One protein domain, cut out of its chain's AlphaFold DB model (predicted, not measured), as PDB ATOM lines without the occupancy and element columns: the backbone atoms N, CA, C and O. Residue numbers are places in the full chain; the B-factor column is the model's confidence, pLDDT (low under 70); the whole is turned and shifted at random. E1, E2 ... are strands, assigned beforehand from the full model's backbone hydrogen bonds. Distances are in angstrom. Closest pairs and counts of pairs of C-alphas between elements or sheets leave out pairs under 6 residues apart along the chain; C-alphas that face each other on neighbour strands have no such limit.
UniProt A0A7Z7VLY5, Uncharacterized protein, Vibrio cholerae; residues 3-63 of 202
ATOM      1  N   ARG A   3     -28.297  17.406 -20.454       95.81
ATOM      2  CA  ARG A   3     -29.578  17.363 -19.749       95.81
ATOM      3  C   ARG A   3     -29.424  16.609 -18.436       95.81
ATOM      4  O   ARG A   3     -28.801  15.549 -18.412       95.81
ATOM      5  N   ILE A   4     -30.000  17.145 -17.369       96.69
ATOM      6  CA  ILE A   4     -30.095  16.507 -16.053       96.69
ATOM      7  C   ILE A   4     -31.577  16.199 -15.819       96.69
ATOM      8  O   ILE A   4     -32.386  17.120 -15.922       96.69
ATOM      9  N   PRO A   5     -31.981  14.947 -15.533       97.25
ATOM     10  CA  PRO A   5     -33.360  14.669 -15.130       97.25
ATOM     11  C   PRO A   5     -33.741  15.524 -13.915       97.25
ATOM     12  O   PRO A   5     -32.969  15.575 -12.957       97.25
ATOM     13  N   LYS A   6     -34.920  16.159 -13.906       96.94
ATOM     14  CA  LYS A   6     -35.381  16.982 -12.768       96.94
ATOM     15  C   LYS A   6     -35.410  16.194 -11.454       96.94
ATOM     16  O   LYS A   6     -35.052  16.733 -10.412       96.94
ATOM     17  N   SER A   7     -35.706  14.893 -11.521       96.94
ATOM     18  CA  SER A   7     -35.631  13.954 -10.389       96.94
ATOM     19  C   SER A   7     -34.226  13.778  -9.798       96.94
ATOM     20  O   SER A   7     -34.083  13.201  -8.726       96.94
ATOM     21  N   ASN A   8     -33.189  14.241 -10.496       96.19
ATOM     22  CA  ASN A   8     -31.790  14.135 -10.102       96.19
ATOM     23  C   ASN A   8     -31.111  15.507 -10.014       96.19
ATOM     24  O   ASN A   8     -29.900  15.539  -9.847       96.19
ATOM     25  N   TYR A   9     -31.818  16.632 -10.151       96.62
ATOM     26  CA  TYR A   9     -31.207  17.965 -10.116       96.62
ATOM     27  C   TYR A   9     -31.133  18.513  -8.685       96.62
ATOM     28  O   TYR A   9     -32.109  18.443  -7.938       96.62
ATOM     29  N   ALA A  10     -29.981  19.061  -8.291       95.56
ATOM     30  CA  ALA A  10     -29.683  19.406  -6.898       95.56
ATOM     31  C   ALA A  10     -30.642  20.425  -6.255       95.56
ATOM     32  O   ALA A  10     -30.881  20.344  -5.049       95.56
ATOM     33  N   ASN A  11     -31.208  21.356  -7.034       94.00
ATOM     34  CA  ASN A  11     -32.158  22.347  -6.510       94.00
ATOM     35  C   ASN A  11     -33.545  21.752  -6.228       94.00
ATOM     36  O   ASN A  11     -34.316  22.333  -5.469       94.00
ATOM     37  N   LEU A  12     -33.863  20.598  -6.820       93.88
ATOM     38  CA  LEU A  12     -35.156  19.927  -6.672       93.88
ATOM     39  C   LEU A  12     -35.065  18.701  -5.759       93.88
ATOM     40  O   LEU A  12     -36.045  18.330  -5.116       93.88
ATOM     41  N   VAL A  13     -33.890  18.069  -5.682       94.31
ATOM     42  CA  VAL A  13     -33.682  16.817  -4.951       94.31
ATOM     43  C   VAL A  13     -32.410  16.874  -4.117       94.31
ATOM     44  O   VAL A  13     -31.315  17.168  -4.599       94.31
ATOM     45  N   ARG A  14     -32.536  16.519  -2.833       92.75
ATOM     46  CA  ARG A  14     -31.401  16.460  -1.911       92.75
ATOM     47  C   ARG A  14     -30.372  15.439  -2.396       92.75
ATOM     48  O   ARG A  14     -30.648  14.245  -2.438       92.75
ATOM     49  N   GLY A  15     -29.156  15.912  -2.656       90.69
ATOM     50  CA  GLY A  15     -28.074  15.070  -3.170       90.69
ATOM     51  C   GLY A  15     -28.097  14.887  -4.686       90.69
ATOM     52  O   GLY A  15     -27.339  14.064  -5.183       90.69
ATOM     53  N   GLY A  16     -28.936  15.643  -5.400       95.69
ATOM     54  CA  GLY A  16     -28.915  15.695  -6.853       95.69
ATOM     55  C   GLY A  16     -27.617  16.276  -7.422       95.69
ATOM     56  O   GLY A  16     -26.747  16.783  -6.710       95.69
ATOM     57  N   ILE A  17     -27.524  16.187  -8.738       96.94
ATOM     58  CA  ILE A  17     -26.431  16.628  -9.588       96.94
ATOM     59  C   ILE A  17     -26.480  18.147  -9.735       96.94
ATOM     60  O   ILE A  17     -27.534  18.713 -10.042       96.94
ATOM     61  N   SER A  18     -25.321  18.784  -9.594       96.12
ATOM     62  CA  SER A  18     -25.115  20.205  -9.853       96.12
ATOM     63  C   SER A  18     -24.075  20.415 -10.964       96.12
ATOM     64  O   SER A  18     -22.988  19.831 -10.922       96.12
ATOM     65  N   PRO A  19     -24.373  21.241 -11.982       96.62
ATOM     66  CA  PRO A  19     -23.389  21.645 -12.980       96.62
ATOM     67  C   PRO A  19     -22.521  22.806 -12.476       96.62
ATOM     68  O   PRO A  19     -23.029  23.845 -12.062       96.62
ATOM     69  N   VAL A  20     -21.202  22.685 -12.600       95.75
ATOM     70  CA  VAL A  20     -20.227  23.736 -12.269       95.75
ATOM     71  C   VAL A  20     -19.677  24.343 -13.554       95.75
ATOM     72  O   VAL A  20     -19.265  23.603 -14.441       95.75
ATOM     73  N   GLY A  21     -19.651  25.675 -13.648       94.31
ATOM     74  CA  GLY A  21     -19.066  26.394 -14.786       94.31
ATOM     75  C   GLY A  21     -19.907  26.376 -16.063       94.31
ATOM     76  O   GLY A  21     -19.366  26.526 -17.156       94.31
ATOM     77  N   HIS A  22     -21.218  26.184 -15.949       94.94
ATOM     78  CA  HIS A  22     -22.145  26.366 -17.063       94.94
ATOM     79  C   HIS A  22     -22.308  27.862 -17.394       94.94
ATOM     80  O   HIS A  22     -22.075  28.724 -16.547       94.94
ATOM     81  N   THR A  23     -22.671  28.181 -18.634       95.69
ATOM     82  CA  THR A  23     -22.943  29.554 -19.098       95.69
ATOM     83  C   THR A  23     -24.424  29.885 -19.129       95.69
ATOM     84  O   THR A  23     -24.788  31.045 -18.978       95.69
ATOM     85  N   ALA A  24     -25.273  28.875 -19.297       96.38
ATOM     86  CA  ALA A  24     -26.711  29.011 -19.150       96.38
ATOM     87  C   ALA A  24     -27.310  27.715 -18.610       96.38
ATOM     88  O   ALA A  24     -26.746  26.624 -18.771       96.38
ATOM     89  N   LEU A  25     -28.459  27.862 -17.967       96.56
ATOM     90  CA  LEU A  25     -29.220  26.776 -17.387       96.56
ATOM     91  C   LEU A  25     -30.701  27.065 -17.637       96.56
ATOM     92  O   LEU A  25     -31.162  28.172 -17.368       96.56
ATOM     93  N   TYR A  26     -31.417  26.087 -18.191       96.94
ATOM     94  CA  TYR A  26     -32.837  26.206 -18.512       96.94
ATOM     95  C   TYR A  26     -33.623  25.130 -17.765       96.94
ATOM     96  O   TYR A  26     -33.444  23.936 -18.020       96.94
ATOM     97  N   GLU A  27     -34.468  25.554 -16.827       95.25
ATOM     98  CA  GLU A  27     -35.235  24.663 -15.941       95.25
ATOM     99  C   GLU A  27     -36.698  24.487 -16.382       95.25
ATOM    100  O   GLU A  27     -37.403  23.638 -15.843       95.25
ATOM    101  N   ASP A  28     -37.164  25.263 -17.360       92.88
ATOM    102  CA  ASP A  28     -38.571  25.425 -17.749       92.88
ATOM    103  C   ASP A  28     -38.856  25.085 -19.224       92.88
ATOM    104  O   ASP A  28     -39.945  25.344 -19.725       92.88
ATOM    105  N   VAL A  29     -37.900  24.462 -19.919       94.38
ATOM    106  CA  VAL A  29     -38.071  24.025 -21.320       94.38
ATOM    107  C   VAL A  29     -39.063  22.863 -21.433       94.38
ATOM    108  O   VAL A  29     -39.832  22.799 -22.389       94.38
ATOM    109  N   ASP A  30     -39.041  21.942 -20.466       94.12
ATOM    110  CA  ASP A  30     -39.996  20.842 -20.335       94.12
ATOM    111  C   ASP A  30     -40.093  20.353 -18.876       94.12
ATOM    112  O   ASP A  30     -39.372  20.815 -17.986       94.12
ATOM    113  N   ASP A  31     -40.991  19.403 -18.610       95.06
ATOM    114  CA  ASP A  31     -41.245  18.865 -17.266       95.06
ATOM    115  C   ASP A  31     -40.268  17.760 -16.829       95.06
ATOM    116  O   ASP A  31     -40.323  17.290 -15.693       95.06
ATOM    117  N   THR A  32     -39.360  17.327 -17.703       97.62
ATOM    118  CA  THR A  32     -38.510  16.148 -17.481       97.62
ATOM    119  C   THR A  32     -37.066  16.521 -17.167       97.62
ATOM    120  O   THR A  32     -36.431  15.879 -16.323       97.62
ATOM    121  N   TYR A  33     -36.526  17.547 -17.821       98.19
ATOM    122  CA  TYR A  33     -35.102  17.854 -17.812       98.19
ATOM    123  C   TYR A  33     -34.794  19.304 -17.445       98.19
ATOM    124  O   TYR A  33     -35.547  20.233 -17.715       98.19
ATOM    125  N   VAL A  34     -33.613  19.477 -16.861       97.50
ATOM    126  CA  VAL A  34     -32.881  20.739 -16.803       97.50
ATOM    127  C   VAL A  34     -31.795  20.697 -17.869       97.50
ATOM    128  O   VAL A  34     -31.001  19.750 -17.912       97.50
ATOM    129  N   TYR A  35     -31.738  21.714 -18.719       97.50
ATOM    130  CA  TYR A  35     -30.748  21.816 -19.786       97.50
ATOM    131  C   TYR A  35     -29.585  22.694 -19.347       97.50
ATOM    132  O   TYR A  35     -29.771  23.818 -18.892       97.50
ATOM    133  N   VAL A  36     -28.371  22.179 -19.511       96.69
ATOM    134  CA  VAL A  36     -27.132  22.839 -19.102       96.69
ATOM    135  C   VAL A  36     -26.301  23.159 -20.337       96.69
ATOM    136  O   VAL A  36     -25.936  22.268 -21.120       96.69
ATOM    137  N   VAL A  37     -25.970  24.434 -20.507       95.62
ATOM    138  CA  VAL A  37     -25.140  24.924 -21.607       95.62
ATOM    139  C   VAL A  37     -23.761  25.294 -21.084       95.62
ATOM    140  O   VAL A  37     -23.623  25.982 -20.080       95.62
ATOM    141  N   PHE A  38     -22.736  24.834 -21.796       93.62
ATOM    142  CA  PHE A  38     -21.348  25.215 -21.581       93.62
ATOM    143  C   PHE A  38     -20.850  25.895 -22.851       93.62
ATOM    144  O   PHE A  38     -20.809  25.259 -23.903       93.62
ATOM    145  N   THR A  39     -20.465  27.164 -22.747       92.31
ATOM    146  CA  THR A  39     -19.780  27.896 -23.821       92.31
ATOM    147  C   THR A  39     -18.316  28.030 -23.438       92.31
ATOM    148  O   THR A  39     -17.980  28.776 -22.515       92.31
ATOM    149  N   ARG A  40     -17.450  27.257 -24.093       91.19
ATOM    150  CA  ARG A  40     -16.008  27.197 -23.832       91.19
ATOM    151  C   ARG A  40     -15.242  27.078 -25.154       91.19
ATOM    152  O   ARG A  40     -15.817  26.550 -26.108       91.19
ATOM    153  N   PRO A  41     -13.974  27.525 -25.204       91.25
ATOM    154  CA  PRO A  41     -13.064  27.197 -26.285       91.25
ATOM    155  C   PRO A  41     -13.013  25.692 -26.508       91.25
ATOM    156  O   PRO A  41     -13.244  24.891 -25.590       91.25
ATOM    157  N   TYR A  42     -12.708  25.311 -27.740       90.44
ATOM    158  CA  TYR A  42     -12.488  23.917 -28.062       90.44
ATOM    159  C   TYR A  42     -11.351  23.347 -27.197       90.44
ATOM    160  O   TYR A  42     -10.488  24.055 -26.699       90.44
ATOM    161  N   GLY A  43     -11.428  22.058 -26.892       86.94
ATOM    162  CA  GLY A  43     -10.481  21.344 -26.043       86.94
ATOM    163  C   GLY A  43     -10.627  21.607 -24.542       86.94
ATOM    164  O   GLY A  43     -10.114  20.817 -23.748       86.94
ATOM    165  N   PHE A  44     -11.357  22.644 -24.116       89.56
ATOM    166  CA  PHE A  44     -11.473  22.994 -22.701       89.56
ATOM    167  C   PHE A  44     -12.287  21.937 -21.939       89.56
ATOM    168  O   PHE A  44     -13.512  21.886 -22.043       89.56
ATOM    169  N   LYS A  45     -11.596  21.089 -21.167       89.38
ATOM    170  CA  LYS A  45     -12.168  19.961 -20.401       89.38
ATOM    171  C   LYS A  45     -11.705  19.914 -18.939       89.38
ATOM    172  O   LYS A  45     -11.847  18.887 -18.283       89.38
ATOM    173  N   ASP A  46     -11.134  21.005 -18.428       90.06
ATOM    174  CA  ASP A  46     -10.600  21.053 -17.063       90.06
ATOM    175  C   ASP A  46     -11.721  20.930 -16.015       90.06
ATOM    176  O   ASP A  46     -12.570  21.817 -15.870       90.06
ATOM    177  N   GLY A  47     -11.695  19.825 -15.260       91.75
ATOM    178  CA  GLY A  47     -12.677  19.484 -14.231       91.75
ATOM    179  C   GLY A  47     -12.762  20.488 -13.078       91.75
ATOM    180  O   GLY A  47     -13.810  20.605 -12.437       91.75
ATOM    181  N   ASN A  48     -11.708  21.268 -12.826       90.06
ATOM    182  CA  ASN A  48     -11.741  22.325 -11.814       90.06
ATOM    183  C   ASN A  48     -12.733  23.431 -12.177       90.06
ATOM    184  O   ASN A  48     -13.355  24.020 -11.289       90.06
ATOM    185  N   TYR A  49     -12.928  23.659 -13.475       91.56
ATOM    186  CA  TYR A  49     -13.735  24.751 -14.004       91.56
ATOM    187  C   TYR A  49     -15.057  24.294 -14.589       91.56
ATOM    188  O   TYR A  49     -16.040  25.024 -14.480       91.56
ATOM    189  N   ILE A  50     -15.091  23.118 -15.215       94.12
ATOM    190  CA  ILE A  50     -16.308  22.552 -15.787       94.12
ATOM    191  C   ILE A  50     -16.470  21.094 -15.368       94.12
ATOM    192  O   ILE A  50     -15.655  20.231 -15.680       94.12
ATOM    193  N   ARG A  51     -17.540  20.804 -14.636       95.81
ATOM    194  CA  ARG A  51     -17.850  19.446 -14.174       95.81
ATOM    195  C   ARG A  51     -19.306  19.333 -13.763       95.81
ATOM    196  O   ARG A  51     -19.994  20.333 -13.578       95.81
ATOM    197  N   PHE A  52     -19.725  18.104 -13.527       97.00
ATOM    198  CA  PHE A  52     -20.874  17.799 -12.693       97.00
ATOM    199  C   PHE A  52     -20.381  17.282 -11.346       97.00
ATOM    200  O   PHE A  52     -19.425  16.501 -11.285       97.00
ATOM    201  N   ASN A  53     -21.029  17.713 -10.272       96.69
ATOM    202  CA  ASN A  53     -20.807  17.210  -8.922       96.69
ATOM    203  C   ASN A  53     -22.130  16.765  -8.291       96.69
ATOM    204  O   ASN A  53     -23.207  16.987  -8.844       96.69
ATOM    205  N   ASP A  54     -22.034  16.132  -7.131       95.38
ATOM    206  CA  ASP A  54     -23.164  15.902  -6.241       95.38
ATOM    207  C   ASP A  54     -22.764  16.290  -4.808       95.38
ATOM    208  O   ASP A  54     -21.712  16.884  -4.566       95.38
ATOM    209  N   ARG A  55     -23.607  15.970  -3.823       90.50
ATOM    210  CA  ARG A  55     -23.328  16.311  -2.419       90.50
ATOM    211  C   ARG A  55     -22.155  15.525  -1.805       90.50
ATOM    212  O   ARG A  55     -21.639  15.946  -0.773       90.50
ATOM    213  N   ARG A  56     -21.786  14.369  -2.355       91.25
ATOM    214  CA  ARG A  56     -20.796  13.444  -1.777       91.25
ATOM    215  C   ARG A  56     -19.452  13.483  -2.491       91.25
ATOM    216  O   ARG A  56     -18.470  13.001  -1.932       91.25
ATOM    217  N   SER A  57     -19.392  14.015  -3.703       93.00
ATOM    218  CA  SER A  57     -18.191  13.962  -4.527       93.00
ATOM    219  C   SER A  57     -17.920  15.290  -5.213       93.00
ATOM    220  O   SER A  57     -18.804  15.906  -5.806       93.00
ATOM    221  N   TRP A  58     -16.654  15.716  -5.161       93.38
ATOM    222  CA  TRP A  58     -16.195  16.949  -5.803       93.38
ATOM    223  C   TRP A  58     -16.440  16.944  -7.319       93.38
ATOM    224  O   TRP A  58     -16.773  17.988  -7.879       93.38
ATOM    225  N   SER A  59     -16.339  15.776  -7.962       95.62
ATOM    226  CA  SER A  59     -16.740  15.531  -9.348       95.62
ATOM    227  C   SER A  59     -17.348  14.134  -9.470       95.62
ATOM    228  O   SER A  59     -16.827  13.185  -8.887       95.62
ATOM    229  N   ILE A  60     -18.438  14.023 -10.228       94.75
ATOM    230  CA  ILE A  60     -19.042  12.743 -10.631       94.75
ATOM    231  C   ILE A  60     -18.915  12.498 -12.136       94.75
ATOM    232  O   ILE A  60     -18.994  11.357 -12.577       94.75
ATOM    233  N   GLN A  61     -18.748  13.564 -12.928       92.44
ATOM    234  CA  GLN A  61     -18.578  13.469 -14.373       92.44
ATOM    235  C   GLN A  61     -17.951  14.744 -14.953       92.44
ATOM    236  O   GLN A  61     -18.233  15.857 -14.499       92.44
ATOM    237  N   GLY A  62     -17.121  14.571 -15.983       91.19
ATOM    238  CA  GLY A  62     -16.538  15.659 -16.775       91.19
ATOM    239  C   GLY A  62     -17.337  15.989 -18.042       91.19
ATOM    240  O   GLY A  62     -18.298  15.310 -18.400       91.19
ATOM    241  N   ILE A  63     -16.913  17.033 -18.751       90.62
ATOM    242  CA  ILE A  63     -17.487  17.416 -20.046       90.62
ATOM    243  C   ILE A  63     -16.773  16.652 -21.166       90.62
ATOM    244  O   ILE A  63     -15.553  16.730 -21.321       90.62
TER     245      ILE A  63
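This is residues 3 to 63 of the 202 residues of an uncharacterized protein of Vibrio cholerae (UniProt A0A7Z7VLY5). What shows? There is little regular structure: loops link two antiparallel sheets, E1 E4 E3 and E2 E5, in a flat body. What builds it? Of 61 printed residues, 17 are in five named strands, E1 to E5 in order; its class is all strand. It is compact, its radius of gyration of the C-alphas 11.6 A, spanning 32 by 27 by 12 A.

What pairs? E1, residues 3 to 5, is antiparallel to E4, residues 33 to 37, with N 4 and O 34 2.8 A apart. E4 and E3, residues 24 to 26, form a hairpin, N 26 and O 35 2.9 A apart. What else? E2, residues 18 to 20, is antiparallel to E5, residues 51 to 53, N 20 and O 51 2.8 A apart.

Where first? E1 begins at C-alpha 3, (-29.578, 17.363, -19.749). Where last? E5 ends at C-alpha 53, (-20.807, 17.210, -8.922).

Which links? E1 to E2 and E4 to E5 are long. Any doubt? No printed residue is under 70 in pLDDT.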